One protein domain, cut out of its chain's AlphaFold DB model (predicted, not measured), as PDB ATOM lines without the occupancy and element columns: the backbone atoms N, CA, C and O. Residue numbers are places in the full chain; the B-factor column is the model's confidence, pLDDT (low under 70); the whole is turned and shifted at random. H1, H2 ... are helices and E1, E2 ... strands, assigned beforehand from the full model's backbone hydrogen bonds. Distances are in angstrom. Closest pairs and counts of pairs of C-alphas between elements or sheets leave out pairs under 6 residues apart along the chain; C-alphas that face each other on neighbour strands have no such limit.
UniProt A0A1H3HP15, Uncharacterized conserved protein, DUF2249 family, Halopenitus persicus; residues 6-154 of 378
ATOM      1  N   ASP A   6     -59.053  24.498  30.988       92.50
ATOM      2  CA  ASP A   6     -59.601  23.308  31.643       92.50
ATOM      3  C   ASP A   6     -58.702  22.082  31.397       92.50
ATOM      4  O   ASP A   6     -58.463  21.665  30.253       92.50
ATOM      5  N   LEU A   7     -58.202  21.511  32.493       91.56
ATOM      6  CA  LEU A   7     -57.353  20.321  32.552       91.56
ATOM      7  C   LEU A   7     -58.041  19.138  33.257       91.56
ATOM      8  O   LEU A   7     -57.494  18.037  33.259       91.56
ATOM      9  N   ARG A   8     -59.231  19.332  33.847       90.06
ATOM     10  CA  ARG A   8     -59.851  18.399  34.813       90.06
ATOM     11  C   ARG A   8     -60.060  16.976  34.299       90.06
ATOM     12  O   ARG A   8     -59.984  16.038  35.082       90.06
ATOM     13  N   THR A   9     -60.359  16.815  33.013       82.50
ATOM     14  CA  THR A   9     -60.729  15.525  32.400       82.50
ATOM     15  C   THR A   9     -59.682  14.983  31.424       82.50
ATOM     16  O   THR A   9     -59.976  14.057  30.667       82.50
ATOM     17  N   ARG A  10     -58.472  15.557  31.405       84.00
ATOM     18  CA  ARG A  10     -57.390  15.132  30.504       84.00
ATOM     19  C   ARG A  10     -56.442  14.138  31.191       84.00
ATOM     20  O   ARG A  10     -56.199  14.294  32.390       84.00
ATOM     21  N   PRO A  11     -55.844  13.184  30.453       84.25
ATOM     22  CA  PRO A  11     -54.730  12.372  30.945       84.25
ATOM     23  C   PRO A  11     -53.524  13.235  31.334       84.25
ATOM     24  O   PRO A  11     -53.298  14.291  30.743       84.25
ATOM     25  N   GLU A  12     -52.718  12.761  32.277       76.81
ATOM     26  CA  GLU A  12     -51.619  13.516  32.889       76.81
ATOM     27  C   GLU A  12     -50.608  14.094  31.882       76.81
ATOM     28  O   GLU A  12     -50.376  15.303  31.877       76.81
ATOM     29  N   GLU A  13     -50.104  13.283  30.943       81.56
ATOM     30  CA  GLU A  13     -49.217  13.761  29.868       81.56
ATOM     31  C   GLU A  13     -49.839  14.891  29.030       81.56
ATOM     32  O   GLU A  13     -49.133  15.766  28.523       81.56
ATOM     33  N   GLU A  14     -51.160  14.862  28.831       86.44
ATOM     34  CA  GLU A  14     -51.879  15.902  28.099       86.44
ATOM     35  C   GLU A  14     -52.112  17.141  28.971       86.44
ATOM     36  O   GLU A  14     -52.043  18.251  28.447       86.44
ATOM     37  N   ARG A  15     -52.306  16.988  30.290       86.06
ATOM     38  CA  ARG A  15     -52.351  18.115  31.238       86.06
ATOM     39  C   ARG A  15     -51.032  18.869  31.255       86.06
ATOM     40  O   ARG A  15     -51.035  20.075  31.013       86.06
ATOM     41  N   ARG A  16     -49.917  18.158  31.462       87.19
ATOM     42  CA  ARG A  16     -48.569  18.744  31.472       87.19
ATOM     43  C   ARG A  16     -48.280  19.473  30.164       87.19
ATOM     44  O   ARG A  16     -47.874  20.630  30.189       87.19
ATOM     45  N   ARG A  17     -48.566  18.836  29.020       89.94
ATOM     46  CA  ARG A  17     -48.394  19.441  27.691       89.94
ATOM     47  C   ARG A  17     -49.263  20.686  27.504       89.94
ATOM     48  O   ARG A  17     -48.729  21.733  27.174       89.94
ATOM     49  N   ALA A  18     -50.568  20.604  27.765       92.00
ATOM     50  CA  ALA A  18     -51.491  21.723  27.561       92.00
ATOM     51  C   ALA A  18     -51.194  22.926  28.476       92.00
ATOM     52  O   ALA A  18     -51.368  24.067  28.052       92.00
ATOM     53  N   LEU A  19     -50.724  22.682  29.705       92.75
ATOM     54  CA  LEU A  19     -50.266  23.723  30.626       92.75
ATOM     55  C   LEU A  19     -48.984  24.397  30.124       92.75
ATOM     56  O   LEU A  19     -48.930  25.621  30.021       92.75
ATOM     57  N   VAL A  20     -47.978  23.598  29.757       92.44
ATOM     58  CA  VAL A  20     -46.711  24.086  29.197       92.44
ATOM     59  C   VAL A  20     -46.950  24.871  27.907       92.44
ATOM     60  O   VAL A  20     -46.370  25.941  27.749       92.44
ATOM     61  N   ASP A  21     -47.811  24.393  27.009       93.50
ATOM     62  CA  ASP A  21     -48.151  25.076  25.757       93.50
ATOM     63  C   ASP A  21     -48.839  26.426  26.037       93.50
ATOM     64  O   ASP A  21     -48.362  27.453  25.561       93.50
ATOM     65  N   ALA A  22     -49.870  26.468  26.892       93.88
ATOM     66  CA  ALA A  22     -50.581  27.709  27.223       93.88
ATOM     67  C   ALA A  22     -49.676  28.770  27.881       93.88
ATOM     68  O   ALA A  22     -49.714  29.943  27.505       93.88
ATOM     69  N   VAL A  23     -48.810  28.370  28.820       93.69
ATOM     70  CA  VAL A  23     -47.829  29.280  29.445       93.69
ATOM     71  C   VAL A  23     -46.701  29.644  28.461       93.69
ATOM     72  O   VAL A  23     -46.126  30.731  28.547       93.69
ATOM     73  N   THR A  24     -46.415  28.810  27.454       93.12
ATOM     74  CA  THR A  24     -45.507  29.167  26.348       93.12
ATOM     75  C   THR A  24     -46.120  30.232  25.435       93.12
ATOM     76  O   THR A  24     -45.402  31.156  25.054       93.12
ATOM     77  N   GLU A  25     -47.411  30.125  25.113       92.50
ATOM     78  CA  GLU A  25     -48.133  31.031  24.203       92.50
ATOM     79  C   GLU A  25     -48.443  32.411  24.809       92.50
ATOM     80  O   GLU A  25     -48.451  33.389  24.065       92.50
ATOM     81  N   ALA A  26     -48.655  32.507  26.127       91.56
ATOM     82  CA  ALA A  26     -48.914  33.773  26.824       91.56
ATOM     83  C   ALA A  26     -47.757  34.788  26.693       91.56
ATOM     84  O   ALA A  26     -46.583  34.401  26.685       91.56
ATOM     85  N   ASP A  27     -48.054  36.088  26.646       90.38
ATOM     86  CA  ASP A  27     -47.027  37.143  26.687       90.38
ATOM     87  C   ASP A  27     -46.441  37.335  28.109       90.38
ATOM     88  O   ASP A  27     -46.992  36.873  29.110       90.38
ATOM     89  N   ALA A  28     -45.293  38.013  28.231       90.38
ATOM     90  CA  ALA A  28     -44.726  38.348  29.544       90.38
ATOM     91  C   ALA A  28     -45.612  39.377  30.276       90.38
ATOM     92  O   ALA A  28     -45.991  40.405  29.708       90.38
ATOM     93  N   GLY A  29     -45.951  39.091  31.533       89.56
ATOM     94  CA  GLY A  29     -46.965  39.801  32.313       89.56
ATOM     95  C   GLY A  29     -48.412  39.394  31.999       89.56
ATOM     96  O   GLY A  29     -49.333  40.004  32.545       89.56
ATOM     97  N   GLU A  30     -48.646  38.397  31.135       91.88
ATOM     98  CA  GLU A  30     -49.980  37.839  30.889       91.88
ATOM     99  C   GLU A  30     -50.309  36.688  31.855       91.88
ATOM    100  O   GLU A  30     -49.438  35.965  32.348       91.88
ATOM    101  N   THR A  31     -51.606  36.540  32.131       93.50
ATOM    102  CA  THR A  31     -52.180  35.579  33.075       93.50
ATOM    103  C   THR A  31     -52.963  34.480  32.355       93.50
ATOM    104  O   THR A  31     -53.923  34.772  31.635       93.50
ATOM    105  N   VAL A  32     -52.618  33.221  32.620       95.12
ATOM    106  CA  VAL A  32     -53.390  32.034  32.234       95.12
ATOM    107  C   VAL A  32     -54.202  31.567  33.442       95.12
ATOM    108  O   VAL A  32     -53.637  31.178  34.461       95.12
ATOM    109  N   ASP A  33     -55.529  31.591  33.336       95.81
ATOM    110  CA  ASP A  33     -56.412  31.002  34.346       95.81
ATOM    111  C   ASP A  33     -56.511  29.489  34.106       95.81
ATOM    112  O   ASP A  33     -56.823  29.059  32.997       95.81
ATOM    113  N   VAL A  34     -56.242  28.671  35.122       95.00
ATOM    114  CA  VAL A  34     -56.151  27.206  35.015       95.00
ATOM    115  C   VAL A  34     -57.136  26.541  35.973       95.00
ATOM    116  O   VAL A  34     -57.242  26.914  37.144       95.00
ATOM    117  N   VAL A  35     -57.833  25.511  35.484       94.50
ATOM    118  CA  VAL A  35     -58.742  24.674  36.279       94.50
ATOM    119  C   VAL A  35     -58.298  23.216  36.183       94.50
ATOM    120  O   VAL A  35     -58.376  22.606  35.117       94.50
ATOM    121  N   ALA A  36     -57.853  22.641  37.298       90.50
ATOM    122  CA  ALA A  36     -57.280  21.298  37.359       90.50
ATOM    123  C   ALA A  36     -58.058  20.375  38.310       90.50
ATOM    124  O   ALA A  36     -58.744  20.828  39.226       90.50
ATOM    125  N   GLY A  37     -57.975  19.064  38.063       84.94
ATOM    126  CA  GLY A  37     -58.394  18.056  39.041       84.94
ATOM    127  C   GLY A  37     -57.311  17.920  40.106       84.94
ATOM    128  O   GLY A  37     -57.498  18.349  41.241       84.94
ATOM    129  N   ASP A  38     -56.156  17.422  39.671       82.62
ATOM    130  CA  ASP A  38     -54.966  17.180  40.488       82.62
ATOM    131  C   ASP A  38     -54.029  18.397  40.564       82.62
ATOM    132  O   ASP A  38     -54.278  19.444  39.956       82.62
ATOM    133  N   ASP A  39     -52.944  18.258  41.324       83.25
ATOM    134  CA  ASP A  39     -51.898  19.271  41.443       83.25
ATOM    135  C   ASP A  39     -51.145  19.511  40.130       83.25
ATOM    136  O   ASP A  39     -50.936  18.608  39.322       83.25
ATOM    137  N   VAL A  40     -50.751  20.768  39.923       88.88
ATOM    138  CA  VAL A  40     -50.031  21.227  38.721       88.88
ATOM    139  C   VAL A  40     -48.743  21.973  39.055       88.88
ATOM    140  O   VAL A  40     -47.964  22.277  38.156       88.88
ATOM    141  N   ASP A  41     -48.504  22.249  40.337       90.25
ATOM    142  CA  ASP A  41     -47.368  23.009  40.853       90.25
ATOM    143  C   ASP A  41     -46.037  22.422  40.365       90.25
ATOM    144  O   ASP A  41     -45.220  23.154  39.821       90.25
ATOM    145  N   VAL A  42     -45.866  21.095  40.432       88.19
ATOM    146  CA  VAL A  42     -44.681  20.366  39.929       88.19
ATOM    147  C   VAL A  42     -44.390  20.705  38.460       88.19
ATOM    148  O   VAL A  42     -43.264  21.040  38.100       88.19
ATOM    149  N   HIS A  43     -45.420  20.716  37.609       90.88
ATOM    150  CA  HIS A  43     -45.280  21.066  36.196       90.88
ATOM    151  C   HIS A  43     -44.939  22.555  35.980       90.88
ATOM    152  O   HIS A  43     -44.297  22.892  34.984       90.88
ATOM    153  N   LEU A  44     -45.344  23.445  36.894       93.62
ATOM    154  CA  LEU A  44     -44.941  24.856  36.890       93.62
ATOM    155  C   LEU A  44     -43.479  25.014  37.342       93.62
ATOM    156  O   LEU A  44     -42.744  25.768  36.708       93.62
ATOM    157  N   VAL A  45     -43.020  24.257  38.349       91.62
ATOM    158  CA  VAL A  45     -41.597  24.201  38.743       91.62
ATOM    159  C   VAL A  45     -40.733  23.714  37.575       91.62
ATOM    160  O   VAL A  45     -39.793  24.410  37.193       91.62
ATOM    161  N   ARG A  46     -41.104  22.599  36.923       92.12
ATOM    162  CA  ARG A  46     -40.437  22.136  35.690       92.12
ATOM    163  C   ARG A  46     -40.412  23.202  34.605       92.12
ATOM    164  O   ARG A  46     -39.377  23.379  33.974       92.12
ATOM    165  N   TYR A  47     -41.514  23.925  34.382       93.94
ATOM    166  CA  TYR A  47     -41.538  24.990  33.378       93.94
ATOM    167  C   TYR A  47     -40.523  26.096  33.698       93.94
ATOM    168  O   TYR A  47     -39.836  26.546  32.783       93.94
ATOM    169  N   GLN A  48     -40.409  26.528  34.961       94.06
ATOM    170  CA  GLN A  48     -39.441  27.563  35.347       94.06
ATOM    171  C   GLN A  48     -38.003  27.139  35.017       94.06
ATOM    172  O   GLN A  48     -37.274  27.897  34.376       94.06
ATOM    173  N   ILE A  49     -37.644  25.901  35.373       92.06
ATOM    174  CA  ILE A  49     -36.316  25.309  35.152       92.06
ATOM    175  C   ILE A  49     -36.048  25.085  33.654       92.06
ATOM    176  O   ILE A  49     -35.070  25.588  33.110       92.06
ATOM    177  N   GLU A  50     -36.944  24.393  32.943       92.00
ATOM    178  CA  GLU A  50     -36.761  24.033  31.525       92.00
ATOM    179  C   GLU A  50     -36.753  25.239  30.575       92.00
ATOM    180  O   GLU A  50     -36.337  25.110  29.418       92.00
ATOM    181  N   ARG A  51     -37.274  26.393  31.014       92.88
ATOM    182  CA  ARG A  51     -37.474  27.590  30.179       92.88
ATOM    183  C   ARG A  51     -36.729  28.828  30.659       92.88
ATOM    184  O   ARG A  51     -36.816  29.842  29.966       92.88
ATOM    185  N   ASP A  52     -36.013  28.744  31.778       92.12
ATOM    186  CA  ASP A  52     -35.218  29.842  32.338       92.12
ATOM    187  C   ASP A  52     -36.098  31.079  32.648       92.12
ATOM    188  O   ASP A  52     -35.877  32.199  32.174       92.12
ATOM    189  N   ARG A  53     -37.239  30.855  33.317       93.00
ATOM    190  CA  ARG A  53     -38.312  31.853  33.512       93.00
ATOM    191  C   ARG A  53     -38.876  31.833  34.920       93.00
ATOM    192  O   ARG A  53     -39.168  30.762  35.435       93.00
ATOM    193  N   ASN A  54     -39.167  33.012  35.462       92.62
ATOM    194  CA  ASN A  54     -40.008  33.129  36.647       92.62
ATOM    195  C   ASN A  54     -41.487  32.885  36.289       92.62
ATOM    196  O   ASN A  54     -41.983  33.344  35.254       92.62
ATOM    197  N   LEU A  55     -42.199  32.172  37.163       94.50
ATOM    198  CA  LEU A  55     -43.657  32.073  37.166       94.50
ATOM    199  C   LEU A  55     -44.185  32.427  38.555       94.50
ATOM    200  O   LEU A  55     -43.755  31.844  39.547       94.50
ATOM    201  N   ALA A  56     -45.196  33.289  38.615       92.50
ATOM    202  CA  ALA A  56     -45.957  33.541  39.834       92.50
ATOM    203  C   ALA A  56     -47.368  32.970  39.675       92.50
ATOM    204  O   ALA A  56     -48.088  33.353  38.752       92.50
ATOM    205  N   TRP A  57     -47.795  32.068  40.562       93.56
ATOM    206  CA  TRP A  57     -49.167  31.555  40.572       93.56
ATOM    207  C   TRP A  57     -49.864  31.782  41.909       93.56
ATOM    208  O   TRP A  57     -49.239  31.958  42.953       93.56
ATOM    209  N   THR A  58     -51.192  31.846  41.875       91.25
ATOM    210  CA  THR A  58     -52.016  32.062  43.067       91.25
ATOM    211  C   THR A  58     -53.311  31.280  42.936       91.25
ATOM    212  O   THR A  58     -53.983  31.348  41.905       91.25
ATOM    213  N   TYR A  59     -53.669  30.543  43.985       89.50
ATOM    214  CA  TYR A  59     -54.924  29.805  44.045       89.50
ATOM    215  C   TYR A  59     -56.085  30.743  44.376       89.50
ATOM    216  O   TYR A  59     -55.999  31.546  45.302       89.50
ATOM    217  N   ALA A  60     -57.193  30.619  43.642       89.06
ATOM    218  CA  ALA A  60     -58.434  31.330  43.970       89.06
ATOM    219  C   ALA A  60     -59.049  30.813  45.285       89.06
ATOM    220  O   ALA A  60     -59.699  31.559  46.014       89.06
ATOM    221  N   ASP A  61     -58.815  29.530  45.564       84.94
ATOM    222  CA  ASP A  61     -58.990  28.852  46.843       84.94
ATOM    223  C   ASP A  61     -57.976  27.679  46.839       84.94
ATOM    224  O   ASP A  61     -58.036  26.861  45.913       84.94
ATOM    225  N   PRO A  62     -57.000  27.611  47.771       75.25
ATOM    226  CA  PRO A  62     -55.974  26.557  47.782       75.25
ATOM    227  C   PRO A  62     -56.502  25.145  48.060       75.25
ATOM    228  O   PRO A  62     -55.782  24.174  47.803       75.25
ATOM    229  N   ASP A  63     -57.723  25.057  48.594       75.25
ATOM    230  CA  ASP A  63     -58.365  23.864  49.138       75.25
ATOM    231  C   ASP A  63     -59.578  23.387  48.326       75.25
ATOM    232  O   ASP A  63     -60.046  22.264  48.524       75.25
ATOM    233  N   ALA A  64     -60.123  24.226  47.442       81.94
ATOM    234  CA  ALA A  64     -61.306  23.885  46.664       81.94
ATOM    235  C   ALA A  64     -60.998  22.929  45.505       81.94
ATOM    236  O   ALA A  64     -60.115  23.173  44.681       81.94
ATOM    237  N   GLU A  65     -61.837  21.905  45.359       82.19
ATOM    238  CA  GLU A  65     -61.847  21.018  44.197       82.19
ATOM    239  C   GLU A  65     -63.017  21.371  43.252       82.19
ATOM    240  O   GLU A  65     -64.150  21.561  43.707       82.19
ATOM    241  N   PRO A  66     -62.800  21.479  41.924       88.00
ATOM    242  CA  PRO A  66     -61.512  21.436  41.230       88.00
ATOM    243  C   PRO A  66     -60.634  22.652  41.560       88.00
ATOM    244  O   PRO A  66     -61.142  23.777  41.656       88.00
ATOM    245  N   ARG A  67     -59.322  22.409  41.659       88.88
ATOM    246  CA  ARG A  67     -58.286  23.417  41.915       88.88
ATOM    247  C   ARG A  67     -58.383  24.525  40.865       88.88
ATOM    248  O   ARG A  67     -58.444  24.242  39.666       88.88
ATOM    249  N   ARG A  68     -58.378  25.785  41.304       92.88
ATOM    250  CA  ARG A  68     -58.332  26.965  40.424       92.88
ATOM    251  C   ARG A  68     -57.169  27.859  40.800       92.88
ATOM    252  O   ARG A  68     -57.065  28.262  41.957       92.88
ATOM    253  N   LEU A  69     -56.354  28.198  39.814       93.75
ATOM    254  CA  LEU A  69     -55.207  29.079  39.963       93.75
ATOM    255  C   LEU A  69     -55.081  30.006  38.757       93.75
ATOM    256  O   LEU A  69     -55.396  29.616  37.635       93.75
ATOM    257  N   THR A  70     -54.577  31.209  38.991       94.81
ATOM    258  CA  THR A  70     -54.110  32.101  37.928       94.81
ATOM    259  C   THR A  70     -52.586  32.016  37.897       94.81
ATOM    260  O   THR A  70     -51.938  32.253  38.915       94.81
ATOM    261  N   VAL A  71     -52.019  31.647  36.747       95.19
ATOM    262  CA  VAL A  71     -50.572  31.559  36.504       95.19
ATOM    263  C   VAL A  71     -50.142  32.784  35.705       95.19
ATOM    264  O   VAL A  71     -50.644  33.017  34.608       95.19
ATOM    265  N   THR A  72     -49.204  33.558  36.236       94.81
ATOM    266  CA  THR A  72     -48.609  34.725  35.579       94.81
ATOM    267  C   THR A  72     -47.245  34.344  35.029       94.81
ATOM    268  O   THR A  72     -46.401  33.815  35.754       94.81
ATOM    269  N   LYS A  73     -47.024  34.618  33.743       94.38
ATOM    270  CA  LYS A  73     -45.718  34.451  33.106       94.38
ATOM    271  C   LYS A  73     -44.878  35.692  33.364       94.38
ATOM    272  O   LYS A  73     -45.201  36.755  32.838       94.38
ATOM    273  N   GLU A  74     -43.826  35.576  34.162       93.19
ATOM    274  CA  GLU A  74     -42.985  36.722  34.507       93.19
ATOM    275  C   GLU A  74     -41.757  36.820  33.580       93.19
ATOM    276  O   GLU A  74     -41.704  36.221  32.497       93.19
ATOM    277  N   ASP A  75     -40.805  37.664  33.965       91.06
ATOM    278  CA  ASP A  75     -39.566  37.918  33.238       91.06
ATOM    279  C   ASP A  75     -38.633  36.677  33.197       91.06
ATOM    280  O   ASP A  75     -38.876  35.663  33.869       91.06
ATOM    281  N   PRO A  76     -37.561  36.703  32.373       92.44
ATOM    282  CA  PRO A  76     -36.435  35.779  32.515       92.44
ATOM    283  C   PRO A  76     -35.968  35.642  33.970       92.44
ATOM    284  O   PRO A  76     -36.030  36.609  34.731       92.44
ATOM    285  N   LEU A  77     -35.461  34.464  34.330       89.62
ATOM    286  CA  LEU A  77     -34.501  34.379  35.430       89.62
ATOM    287  C   LEU A  77     -33.204  35.093  34.997       89.62
ATOM    288  O   LEU A  77     -32.891  35.155  33.803       89.62
ATOM    289  N   ASP A  78     -32.483  35.682  35.952       88.25
ATOM    290  CA  ASP A  78     -31.125  36.191  35.714       88.25
ATOM    291  C   ASP A  78     -30.126  35.012  35.632       88.25
ATOM    292  O   ASP A  78     -30.386  33.940  36.175       88.25
ATOM    293  N   ASP A  79     -28.972  35.199  34.967       82.12
ATOM    294  CA  ASP A  79     -27.946  34.155  34.748       82.12
ATOM    295  C   ASP A  79     -27.548  33.424  36.057       82.12
ATOM    296  O   ASP A  79     -26.698  33.895  36.820       82.12
ATOM    297  N   GLY A  80     -28.120  32.235  36.288       80.75
ATOM    298  CA  GLY A  80     -27.863  31.397  37.465       80.75
ATOM    299  C   GLY A  80     -28.772  31.645  38.680       80.75
ATOM    300  O   GLY A  80     -28.445  31.171  39.765       80.75
ATOM    301  N   GLU A  81     -29.884  32.369  38.529       90.44
ATOM    302  CA  GLU A  81     -30.958  32.425  39.529       90.44
ATOM    303  C   GLU A  81     -31.906  31.217  39.388       90.44
ATOM    304  O   GLU A  81     -32.138  30.718  38.287       90.44
ATOM    305  N   LEU A  82     -32.463  30.730  40.502       92.94
ATOM    306  CA  LEU A  82     -33.379  29.585  40.520       92.94
ATOM    307  C   LEU A  82     -34.846  30.025  40.640       92.94
ATOM    308  O   LEU A  82     -35.184  30.900  41.439       92.94
ATOM    309  N   GLY A  83     -35.730  29.357  39.890       91.94
ATOM    310  CA  GLY A  83     -37.176  29.601  39.915       91.94
ATOM    311  C   GLY A  83     -37.775  29.463  41.318       91.94
ATOM    312  O   GLY A  83     -37.375  28.598  42.101       91.94
ATOM    313  N   THR A  84     -38.738  30.323  41.652       92.75
ATOM    314  CA  THR A  84     -39.310  30.402  43.006       92.75
ATOM    315  C   THR A  84     -40.585  29.563  43.140       92.75
ATOM    316  O   THR A  84     -41.397  29.485  42.221       92.75
ATOM    317  N   VAL A  85     -40.777  28.940  44.306       91.19
ATOM    318  CA  VAL A  85     -41.937  28.103  44.646       91.19
ATOM    319  C   VAL A  85     -42.485  28.549  45.999       91.19
ATOM    320  O   VAL A  85     -41.895  28.267  47.045       91.19
ATOM    321  N   ASP A  86     -43.604  29.271  45.990       89.88
ATOM    322  CA  ASP A  86     -44.261  29.732  47.216       89.88
ATOM    323  C   ASP A  86     -45.358  28.757  47.644       89.88
ATOM    324  O   ASP A  86     -46.324  28.520  46.922       89.88
ATOM    325  N   VAL A  87     -45.193  28.176  48.831       87.31
ATOM    326  CA  VAL A  87     -46.099  27.156  49.377       87.31
ATOM    327  C   VAL A  87     -46.847  27.636  50.620       87.31
ATOM    328  O   VAL A  87     -47.467  26.829  51.313       87.31
ATOM    329  N   ARG A  88     -46.778  28.934  50.944       84.44
ATOM    330  CA  ARG A  88     -47.341  29.493  52.189       84.44
ATOM    331  C   ARG A  88     -48.863  29.417  52.259       84.44
ATOM    332  O   ARG A  88     -49.402  29.233  53.346       84.44
ATOM    333  N   ASP A  89     -49.529  29.497  51.110       81.69
ATOM    334  CA  ASP A  89     -50.982  29.351  50.993       81.69
ATOM    335  C   ASP A  89     -51.426  27.881  50.821       81.69
ATOM    336  O   ASP A  89     -52.622  27.594  50.796       81.69
ATOM    337  N   LEU A  90     -50.493  26.922  50.709       78.75
ATOM    338  CA  LEU A  90     -50.818  25.500  50.575       78.75
ATOM    339  C   LEU A  90     -51.034  24.845  51.945       78.75
ATOM    340  O   LEU A  90     -50.230  25.003  52.868       78.75
ATOM    341  N   LYS A  91     -52.067  23.997  52.058       72.31
ATOM    342  CA  LYS A  91     -52.237  23.128  53.233       72.31
ATOM    343  C   LYS A  91     -50.970  22.301  53.502       72.31
ATOM    344  O   LYS A  91     -50.345  21.828  52.547       72.31
ATOM    345  N   PRO A  92     -50.624  22.026  54.779       65.94
ATOM    346  CA  PRO A  92     -49.395  21.313  55.132       65.94
ATOM    347  C   PRO A  92     -49.209  19.972  54.417       65.94
ATOM    348  O   PRO A  92     -48.077  19.617  54.109       65.94
ATOM    349  N   GLN A  93     -50.301  19.260  54.136       66.25
ATOM    350  CA  GLN A  93     -50.312  17.972  53.440       66.25
ATOM    351  C   GLN A  93     -49.852  18.135  51.984       66.25
ATOM    352  O   GLN A  93     -48.794  17.647  51.588       66.25
ATOM    353  N   ARG A  94     -50.618  18.935  51.231       77.19
ATOM    354  CA  ARG A  94     -50.404  19.282  49.821       77.19
ATOM    355  C   ARG A  94     -49.009  19.867  49.576       77.19
ATOM    356  O   ARG A  94     -48.340  19.484  48.624       77.19
ATOM    357  N   ARG A  95     -48.534  20.728  50.485       80.44
ATOM    358  CA  ARG A  95     -47.179  21.298  50.465       80.44
ATOM    359  C   ARG A  95     -46.074  20.239  50.437       80.44
ATOM    360  O   ARG A  95     -45.158  20.373  49.637       80.44
ATOM    361  N   HIS A  96     -46.126  19.218  51.299       74.06
ATOM    362  CA  HIS A  96     -45.080  18.185  51.306       74.06
ATOM    363  C   HIS A  96     -45.105  17.384  50.002       74.06
ATOM    364  O   HIS A  96     -44.070  17.244  49.364       74.06
ATOM    365  N   GLN A  97     -46.288  16.944  49.559       75.12
ATOM    366  CA  GLN A  97     -46.448  16.180  48.318       75.12
ATOM    367  C   GLN A  97     -45.899  16.927  47.089       75.12
ATOM    368  O   GLN A  97     -45.139  16.352  46.314       75.12
ATOM    369  N   VAL A  98     -46.231  18.216  46.942       84.19
ATOM    370  CA  VAL A  98     -45.727  19.068  45.851       84.19
ATOM    371  C   VAL A  98     -44.202  19.197  45.887       84.19
ATOM    372  O   VAL A  98     -43.568  19.127  44.840       84.19
ATOM    373  N   LEU A  99     -43.603  19.384  47.066       87.75
ATOM    374  CA  LEU A  99     -42.166  19.650  47.188       87.75
ATOM    375  C   LEU A  99     -41.286  18.404  47.043       87.75
ATOM    376  O   LEU A  99     -40.163  18.536  46.564       87.75
ATOM    377  N   LEU A 100     -41.788  17.222  47.415       84.25
ATOM    378  CA  LEU A 100     -41.107  15.954  47.137       84.25
ATOM    379  C   LEU A 100     -41.106  15.680  45.631       84.25
ATOM    380  O   LEU A 100     -40.038  15.651  45.029       84.25
ATOM    381  N   ALA A 101     -42.284  15.657  44.998       82.75
ATOM    382  CA  ALA A 101     -42.405  15.416  43.560       82.75
ATOM    383  C   ALA A 101     -41.644  16.457  42.707       82.75
ATOM    384  O   ALA A 101     -41.038  16.116  41.693       82.75
ATOM    385  N   ALA A 102     -41.608  17.725  43.141       90.00
ATOM    386  CA  ALA A 102     -40.798  18.757  42.495       90.00
ATOM    387  C   ALA A 102     -39.282  18.521  42.616       90.00
ATOM    388  O   ALA A 102     -38.556  18.973  41.737       90.00
ATOM    389  N   PHE A 103     -38.800  17.835  43.662       90.94
ATOM    390  CA  PHE A 103     -37.395  17.435  43.807       90.94
ATOM    391  C   PHE A 103     -37.085  16.114  43.077       90.94
ATOM    392  O   PHE A 103     -36.012  15.964  42.482       90.94
ATOM    393  N   ASP A 104     -38.024  15.165  43.072       85.69
ATOM    394  CA  ASP A 104     -37.919  13.902  42.334       85.69
ATOM    395  C   ASP A 104     -37.674  14.159  40.841       85.69
ATOM    396  O   ASP A 104     -36.713  13.627  40.280       85.69
ATOM    397  N   GLU A 105     -38.453  15.058  40.226       87.44
ATOM    398  CA  GLU A 105     -38.302  15.425  38.811       87.44
ATOM    399  C   GLU A 105     -37.079  16.321  38.494       87.44
ATOM    400  O   GLU A 105     -36.878  16.659  37.327       87.44
ATOM    401  N   LEU A 106     -36.246  16.733  39.463       90.94
ATOM    402  CA  LEU A 106     -35.001  17.472  39.171       90.94
ATOM    403  C   LEU A 106     -33.933  16.565  38.537       90.94
ATOM    404  O   LEU A 106     -33.715  15.432  38.978       90.94
ATOM    405  N   GLY A 107     -33.209  17.098  37.558       90.00
ATOM    406  CA  GLY A 107     -31.921  16.583  37.099       90.00
ATOM    407  C   GLY A 107     -30.761  17.000  38.011       90.00
ATOM    408  O   GLY A 107     -30.941  17.702  39.006       90.00
ATOM    409  N   SER A 108     -29.549  16.567  37.665       90.88
ATOM    410  CA  SER A 108     -28.327  17.005  38.349       90.88
ATOM    411  C   SER A 108     -28.027  18.478  38.061       90.88
ATOM    412  O   SER A 108     -28.175  18.923  36.925       90.88
ATOM    413  N   ASP A 109     -27.592  19.204  39.088       91.38
ATOM    414  CA  ASP A 109     -27.366  20.656  39.106       91.38
ATOM    415  C   ASP A 109     -28.633  21.514  38.852       91.38
ATOM    416  O   ASP A 109     -28.537  22.735  38.725       91.38
ATOM    417  N   GLU A 110     -29.834  20.915  38.837       94.38
ATOM    418  CA  GLU A 110     -31.116  21.639  38.845       94.38
ATOM    419  C   GLU A 110     -31.617  21.893  40.287       94.38
ATOM    420  O   GLU A 110     -31.272  21.172  41.231       94.38
ATOM    421  N   GLY A 111     -32.458  22.917  40.470       94.69
ATOM    422  CA  GLY A 111     -33.001  23.297  41.778       94.69
ATOM    423  C   GLY A 111     -34.050  24.411  41.728       94.69
ATOM    424  O   GLY A 111     -34.386  24.917  40.657       94.69
ATOM    425  N   PHE A 112     -34.568  24.795  42.898       95.38
ATOM    426  CA  PHE A 112     -35.570  25.859  43.055       95.38
ATOM    427  C   PHE A 112     -35.473  26.580  44.414       95.38
ATOM    428  O   PHE A 112     -34.907  26.053  45.377       95.38
ATOM    429  N   VAL A 113     -36.053  27.784  44.517       95.25
ATOM    430  CA  VAL A 113     -36.176  28.537  45.780       95.25
ATOM    431  C   VAL A 113     -37.524  28.251  46.442       95.25
ATOM    432  O   VAL A 113     -38.559  28.763  46.021       95.25
ATOM    433  N   LEU A 114     -37.518  27.494  47.537       93.81
ATOM    434  CA  LEU A 114     -38.678  27.299  48.407       93.81
ATOM    435  C   LEU A 114     -38.953  28.560  49.242       93.81
ATOM    436  O   LEU A 114     -38.073  29.011  49.979       93.81
ATOM    437  N   VAL A 115     -40.189  29.077  49.206       91.44
ATOM    438  CA  VAL A 115     -40.700  30.101  50.137       91.44
ATOM    439  C   VAL A 115     -41.730  29.482  51.082       91.44
ATOM    440  O   VAL A 115     -42.756  28.972  50.639       91.44
ATOM    441  N   ASN A 116     -41.471  29.535  52.392       85.19
ATOM    442  CA  ASN A 116     -42.290  28.872  53.414       85.19
ATOM    443  C   ASN A 116     -42.615  29.791  54.611       85.19
ATOM    444  O   ASN A 116     -41.932  30.789  54.856       85.19
ATOM    445  N   ASP A 117     -43.672  29.468  55.361       81.75
ATOM    446  CA  ASP A 117     -44.164  30.250  56.510       81.75
ATOM    447  C   ASP A 117     -43.382  29.962  57.805       81.75
ATOM    448  O   ASP A 117     -43.214  30.844  58.649       81.75
ATOM    449  N   HIS A 118     -42.839  28.751  57.928       77.12
ATOM    450  CA  HIS A 118     -41.998  28.283  59.032       77.12
ATOM    451  C   HIS A 118     -40.670  27.694  58.518       77.12
ATOM    452  O   HIS A 118     -40.450  27.613  57.310       77.12
ATOM    453  N   ASP A 119     -39.778  27.267  59.416       78.31
ATOM    454  CA  ASP A 119     -38.525  26.587  59.046       78.31
ATOM    455  C   ASP A 119     -38.819  25.169  58.506       78.31
ATOM    456  O   ASP A 119     -39.238  24.312  59.288       78.31
ATOM    457  N   PRO A 120     -38.600  24.870  57.208       81.12
ATOM    458  CA  PRO A 120     -38.933  23.573  56.623       81.12
ATOM    459  C   PRO A 120     -37.855  22.506  56.884       81.12
ATOM    460  O   PRO A 120     -37.710  21.563  56.112       81.12
ATOM    461  N   LYS A 121     -37.112  22.603  57.996       74.44
ATOM    462  CA  LYS A 121     -36.126  21.603  58.438       74.44
ATOM    463  C   LYS A 121     -36.614  20.133  58.366       74.44
ATOM    464  O   LYS A 121     -35.793  19.283  58.020       74.44
ATOM    465  N   PRO A 122     -37.891  19.773  58.632       72.38
ATOM    466  CA  PRO A 122     -38.363  18.398  58.433       72.38
ATOM    467  C   PRO A 122     -38.270  17.903  56.980       72.38
ATOM    468  O   PRO A 122     -37.990  16.725  56.770       72.38
ATOM    469  N   LEU A 123     -38.449  18.788  55.991       78.69
ATOM    470  CA  LEU A 123     -38.325  18.470  54.564       78.69
ATOM    471  C   LEU A 123     -36.861  18.236  54.164       78.69
ATOM    472  O   LEU A 123     -36.586  17.315  53.406       78.69
ATOM    473  N   TYR A 124     -35.913  19.000  54.721       78.31
ATOM    474  CA  TYR A 124     -34.477  18.750  54.521       78.31
ATOM    475  C   TYR A 124     -34.084  17.326  54.934       78.31
ATOM    476  O   TYR A 124     -33.418  16.613  54.180       78.31
ATOM    477  N   HIS A 125     -34.521  16.894  56.122       69.62
ATOM    478  CA  HIS A 125     -34.246  15.545  56.616       69.62
ATOM    479  C   HIS A 125     -34.924  14.456  55.776       69.62
ATOM    480  O   HIS A 125     -34.345  13.389  55.603       69.62
ATOM    481  N   GLU A 126     -36.115  14.719  55.236       68.69
ATOM    482  CA  GLU A 126     -36.813  13.809  54.325       68.69
ATOM    483  C   GLU A 126     -36.083  13.672  52.981       68.69
ATOM    484  O   GLU A 126     -35.701  12.563  52.615       68.69
ATOM    485  N   LEU A 127     -35.778  14.783  52.301       78.25
ATOM    486  CA  LEU A 127     -35.057  14.775  51.023       78.25
ATOM    487  C   LEU A 127     -33.666  14.136  51.154       78.25
ATOM    488  O   LEU A 127     -33.317  13.257  50.370       78.25
ATOM    489  N   THR A 128     -32.885  14.511  52.173       74.94
ATOM    490  CA  THR A 128     -31.547  13.925  52.408       74.94
ATOM    491  C   THR A 128     -31.639  12.426  52.725       74.94
ATOM    492  O   THR A 128     -30.754  11.653  52.367       74.94
ATOM    493  N   SER A 129     -32.726  11.981  53.365       67.31
ATOM    494  CA  SER A 129     -32.984  10.559  53.611       67.31
ATOM    495  C   SER A 129     -33.339   9.821  52.315       67.31
ATOM    496  O   SER A 129     -32.764   8.765  52.034       67.31
ATOM    497  N   MET A 130     -34.248  10.369  51.499       66.75
ATOM    498  CA  MET A 130     -34.668   9.807  50.205       66.75
ATOM    499  C   MET A 130     -33.500   9.695  49.214       66.75
ATOM    500  O   MET A 130     -33.261   8.611  48.682       66.75
ATOM    501  N   HIS A 131     -32.752  10.781  49.023       72.62
ATOM    502  CA  HIS A 131     -31.817  10.938  47.905       72.62
ATOM    503  C   HIS A 131     -30.334  10.788  48.272       72.62
ATOM    504  O   HIS A 131     -29.498  10.676  47.371       72.62
ATOM    505  N   GLY A 132     -30.002  10.771  49.566       69.56
ATOM    506  CA  GLY A 132     -28.627  10.740  50.066       69.56
ATOM    507  C   GLY A 132     -27.940  12.108  50.021       69.56
ATOM    508  O   GLY A 132     -28.590  13.153  50.002       69.56
ATOM    509  N   ASP A 133     -26.607  12.099  49.968       79.56
ATOM    510  CA  ASP A 133     -25.744  13.293  50.038       79.56
ATOM    511  C   ASP A 133     -25.771  14.182  48.763       79.56
ATOM    512  O   ASP A 133     -24.858  14.977  48.541       79.56
ATOM    513  N   VAL A 134     -26.805  14.062  47.916       86.81
ATOM    514  CA  VAL A 134     -27.012  14.879  46.698       86.81
ATOM    515  C   VAL A 134     -27.942  16.080  46.917       86.81
ATOM    516  O   VAL A 134     -28.278  16.778  45.963       86.81
ATOM    517  N   VAL A 135     -28.406  16.313  48.146       87.75
ATOM    518  CA  VAL A 135     -29.298  17.432  48.490       87.75
ATOM    519  C   VAL A 135     -28.473  18.578  49.070       87.75
ATOM    520  O   VAL A 135     -28.042  18.506  50.220       87.75
ATOM    521  N   ASP A 136     -28.272  19.647  48.297       92.44
ATOM    522  CA  ASP A 136     -27.774  20.917  48.837       92.44
ATOM    523  C   ASP A 136     -28.947  21.821  49.250       92.44
ATOM    524  O   ASP A 136     -30.031  21.789  48.658       92.44
ATOM    525  N   TRP A 137     -28.743  22.580  50.327       93.81
ATOM    526  CA  TRP A 137     -29.796  23.270  51.070       93.81
ATOM    527  C   TRP A 137     -29.263  24.576  51.678       93.81
ATOM    528  O   TRP A 137     -28.731  24.603  52.795       93.81
ATOM    529  N   GLU A 138     -29.434  25.696  50.967       93.00
ATOM    530  CA  GLU A 138     -28.974  27.010  51.429       93.00
ATOM    531  C   GLU A 138     -30.134  27.935  51.822       93.00
ATOM    532  O   GLU A 138     -30.934  28.386  51.005       93.00
ATOM    533  N   TYR A 139     -30.189  28.323  53.096       88.81
ATOM    534  CA  TYR A 139     -31.154  29.308  53.586       88.81
ATOM    535  C   TYR A 139     -30.806  30.739  53.135       88.81
ATOM    536  O   TYR A 139     -30.083  31.459  53.833       88.81
ATOM    537  N   ARG A 140     -31.395  31.183  52.021       92.25
ATOM    538  CA  ARG A 140     -31.275  32.550  51.488       92.25
ATOM    539  C   ARG A 140     -31.927  33.620  52.375       92.25
ATOM    540  O   ARG A 140     -31.412  34.734  52.452       92.25
ATOM    541  N   SER A 141     -33.005  33.310  53.107       90.25
ATOM    542  CA  SER A 141     -33.513  34.190  54.178       90.25
ATOM    543  C   SER A 141     -34.199  33.430  55.314       90.25
ATOM    544  O   SER A 141     -34.896  32.446  55.085       90.25
ATOM    545  N   ARG A 142     -34.054  33.927  56.548       88.12
ATOM    546  CA  ARG A 142     -34.735  33.421  57.754       88.12
ATOM    547  C   ARG A 142     -35.314  34.607  58.531       88.12
ATOM    548  O   ARG A 142     -34.554  35.520  58.854       88.12
ATOM    549  N   GLY A 143     -36.609  34.613  58.849       74.00
ATOM    550  CA  GLY A 143     -37.215  35.720  59.597       74.00
ATOM    551  C   GLY A 143     -38.736  35.655  59.730       74.00
ATOM    552  O   GLY A 143     -39.370  34.681  59.336       74.00
ATOM    553  N   SER A 144     -39.312  36.722  60.290       68.94
ATOM    554  CA  SER A 144     -40.762  36.937  60.435       68.94
ATOM    555  C   SER A 144     -41.511  37.029  59.106       68.94
ATOM    556  O   SER A 144     -42.697  36.727  59.040       68.94
ATOM    557  N   ASP A 145     -40.815  37.454  58.056       73.88
ATOM    558  CA  ASP A 145     -41.359  37.743  56.728       73.88
ATOM    559  C   ASP A 145     -41.336  36.507  55.803       73.88
ATOM    560  O   ASP A 145     -41.543  36.614  54.592       73.88
ATOM    561  N   GLY A 146     -41.076  35.329  56.384       81.62
ATOM    562  CA  GLY A 146     -40.974  34.039  55.710       81.62
ATOM    563  C   GLY A 146     -39.545  33.498  55.619       81.62
ATOM    564  O   GLY A 146     -38.546  34.189  55.850       81.62
ATOM    565  N   TRP A 147     -39.463  32.223  55.260       89.88
ATOM    566  CA  TRP A 147     -38.226  31.478  55.061       89.88
ATOM    567  C   TRP A 147     -37.991  31.288  53.564       89.88
ATOM    568  O   TRP A 147     -38.927  30.946  52.846       89.88
ATOM    569  N   ARG A 148     -36.758  31.519  53.096       94.06
ATOM    570  CA  ARG A 148     -36.320  31.215  51.725       94.06
ATOM    571  C   ARG A 148     -35.138  30.268  51.751       94.06
ATOM    572  O   ARG A 148     -34.178  30.523  52.485       94.06
ATOM    573  N   ILE A 149     -35.219  29.213  50.953       94.81
ATOM    574  CA  ILE A 149     -34.248  28.124  50.899       94.81
ATOM    575  C   ILE A 149     -34.015  27.771  49.429       94.81
ATOM    576  O   ILE A 149     -34.981  27.476  48.736       94.81
ATOM    577  N   GLU A 150     -32.771  27.786  48.955       95.62
ATOM    578  CA  GLU A 150     -32.415  27.056  47.735       95.62
ATOM    579  C   GLU A 150     -32.302  25.570  48.040       95.62
ATOM    580  O   GLU A 150     -31.626  25.183  48.995       95.62
ATOM    581  N   ILE A 151     -32.955  24.764  47.210       94.94
ATOM    582  CA  ILE A 151     -32.880  23.309  47.229       94.94
ATOM    583  C   ILE A 151     -32.336  22.888  45.861       94.94
ATOM    584  O   ILE A 151     -32.966  23.173  44.842       94.94
ATOM    585  N   VAL A 152     -31.164  22.248  45.840       94.69
ATOM    586  CA  VAL A 152     -30.444  21.859  44.611       94.69
ATOM    587  C   VAL A 152     -30.063  20.382  44.676       94.69
ATOM    588  O   VAL A 152     -29.652  19.884  45.726       94.69
ATOM    589  N   LYS A 153     -30.189  19.678  43.548       93.44
ATOM    590  CA  LYS A 153     -29.874  18.250  43.414       93.44
ATOM    591  C   LYS A 153     -28.504  18.084  42.754       93.44
ATOM    592  O   LYS A 153     -28.379  18.084  41.536       93.44
ATOM    593  N   THR A 154     -27.447  17.969  43.551       91.25
ATOM    594  CA  THR A 154     -26.035  18.114  43.128       91.25
ATOM    595  C   THR A 154     -25.433  16.901  42.402       91.25
ATOM    596  O   THR A 154     -24.215  16.809  42.236       91.25
TER     597      THR A 154
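Overview. This is residues 6 to 154 of the 378 residues of the protein "Uncharacterized conserved protein, DUF2249 family" of Halopenitus persicus (UniProt A0A1H3HP15). Two strongly twisted sheets stand almost edge to edge, E2 of a three-stranded sheet beside E4 of a four-stranded one, and the four helices cover one side of them in the order H1, H2, H3, H4. H2 sits at the seam. The printed part has 149 residues, with elements in the order H1 E1 H2 E2 E3 E4 H3 E5 H4 E6 E7; the class is mixed, helices and strands. The sheets run E1, E3, E2, antiparallel, and E4, E5, E7, E6, mixed. The whole is compact, with a radius of gyration of the C-alphas of 15.0 A, and spans 38 by 34 by 31 A.

Arrangement. H1, residues 12 to 25, touches H2, residues 41 to 51, with its residues 16 to 20 alone; the closest C-alphas, of Arg 16 and His 43, are 6.2 A apart. E3, residues 67 to 76, has the edge strands E1, residues 31 to 36, and E2, residues 53 to 61, as antiparallel neighbours; N 34 and O 69 are 2.8 A apart, and N 72 and O 56 are 2.8 A apart. E2 and E3 form a hairpin. H1 is on this sheet, height 9.7 A, and H2 lies over E2, height 8.3 A: two layers, helices on one face. E1, H2, E2 form a split strand-helix-strand unit, with E3 between the strands and a right-handed crossover. E4, residues 84 to 86, H3, residues 92 to 104, and E5, residues 110 to 116, form a strand-helix-strand unit of parallel neighbour strands, right-handed; N 115 and O 85 are 2.9 A apart. H4, residues 121 to 131, joins E5 to E6, residues 135 to 141, in a right-handed split unit with E7, residues 147 to 153, between the strands. E7 is antiparallel to E5, N 114 to O 149 2.8 A, and to E6, N 150 to O 138 2.8 A; E6 and E7 form a hairpin. H2, H3 and H4 are on one face of this sheet, again two layers. H2 touches H3; the C-alphas of Val 42 and Ala 102 are 4.9 A apart. H1 and H3 are apart. In the four helices every O i to N i+4 pair is within hydrogen-bond range.

Along the chain. H1 begins at C-alpha 12 (-51.619, 13.516, 32.889) and is 19.9 A long. E3 measures 26.8 A, E2 24.8 A and E5 19.7 A. E7 ends at C-alpha 153 (-29.874, 18.250, 43.414).

Size, cuts and confidence. The C-alphas farthest apart, of Thr 9 and Gly 143, are 41.2 A apart. The printed part has no cut and no long link. Mean pLDDT of the printed part is 87.0; residues 92 to 93, 125 to 126, 129 to 130, 132 and 144 are under 70.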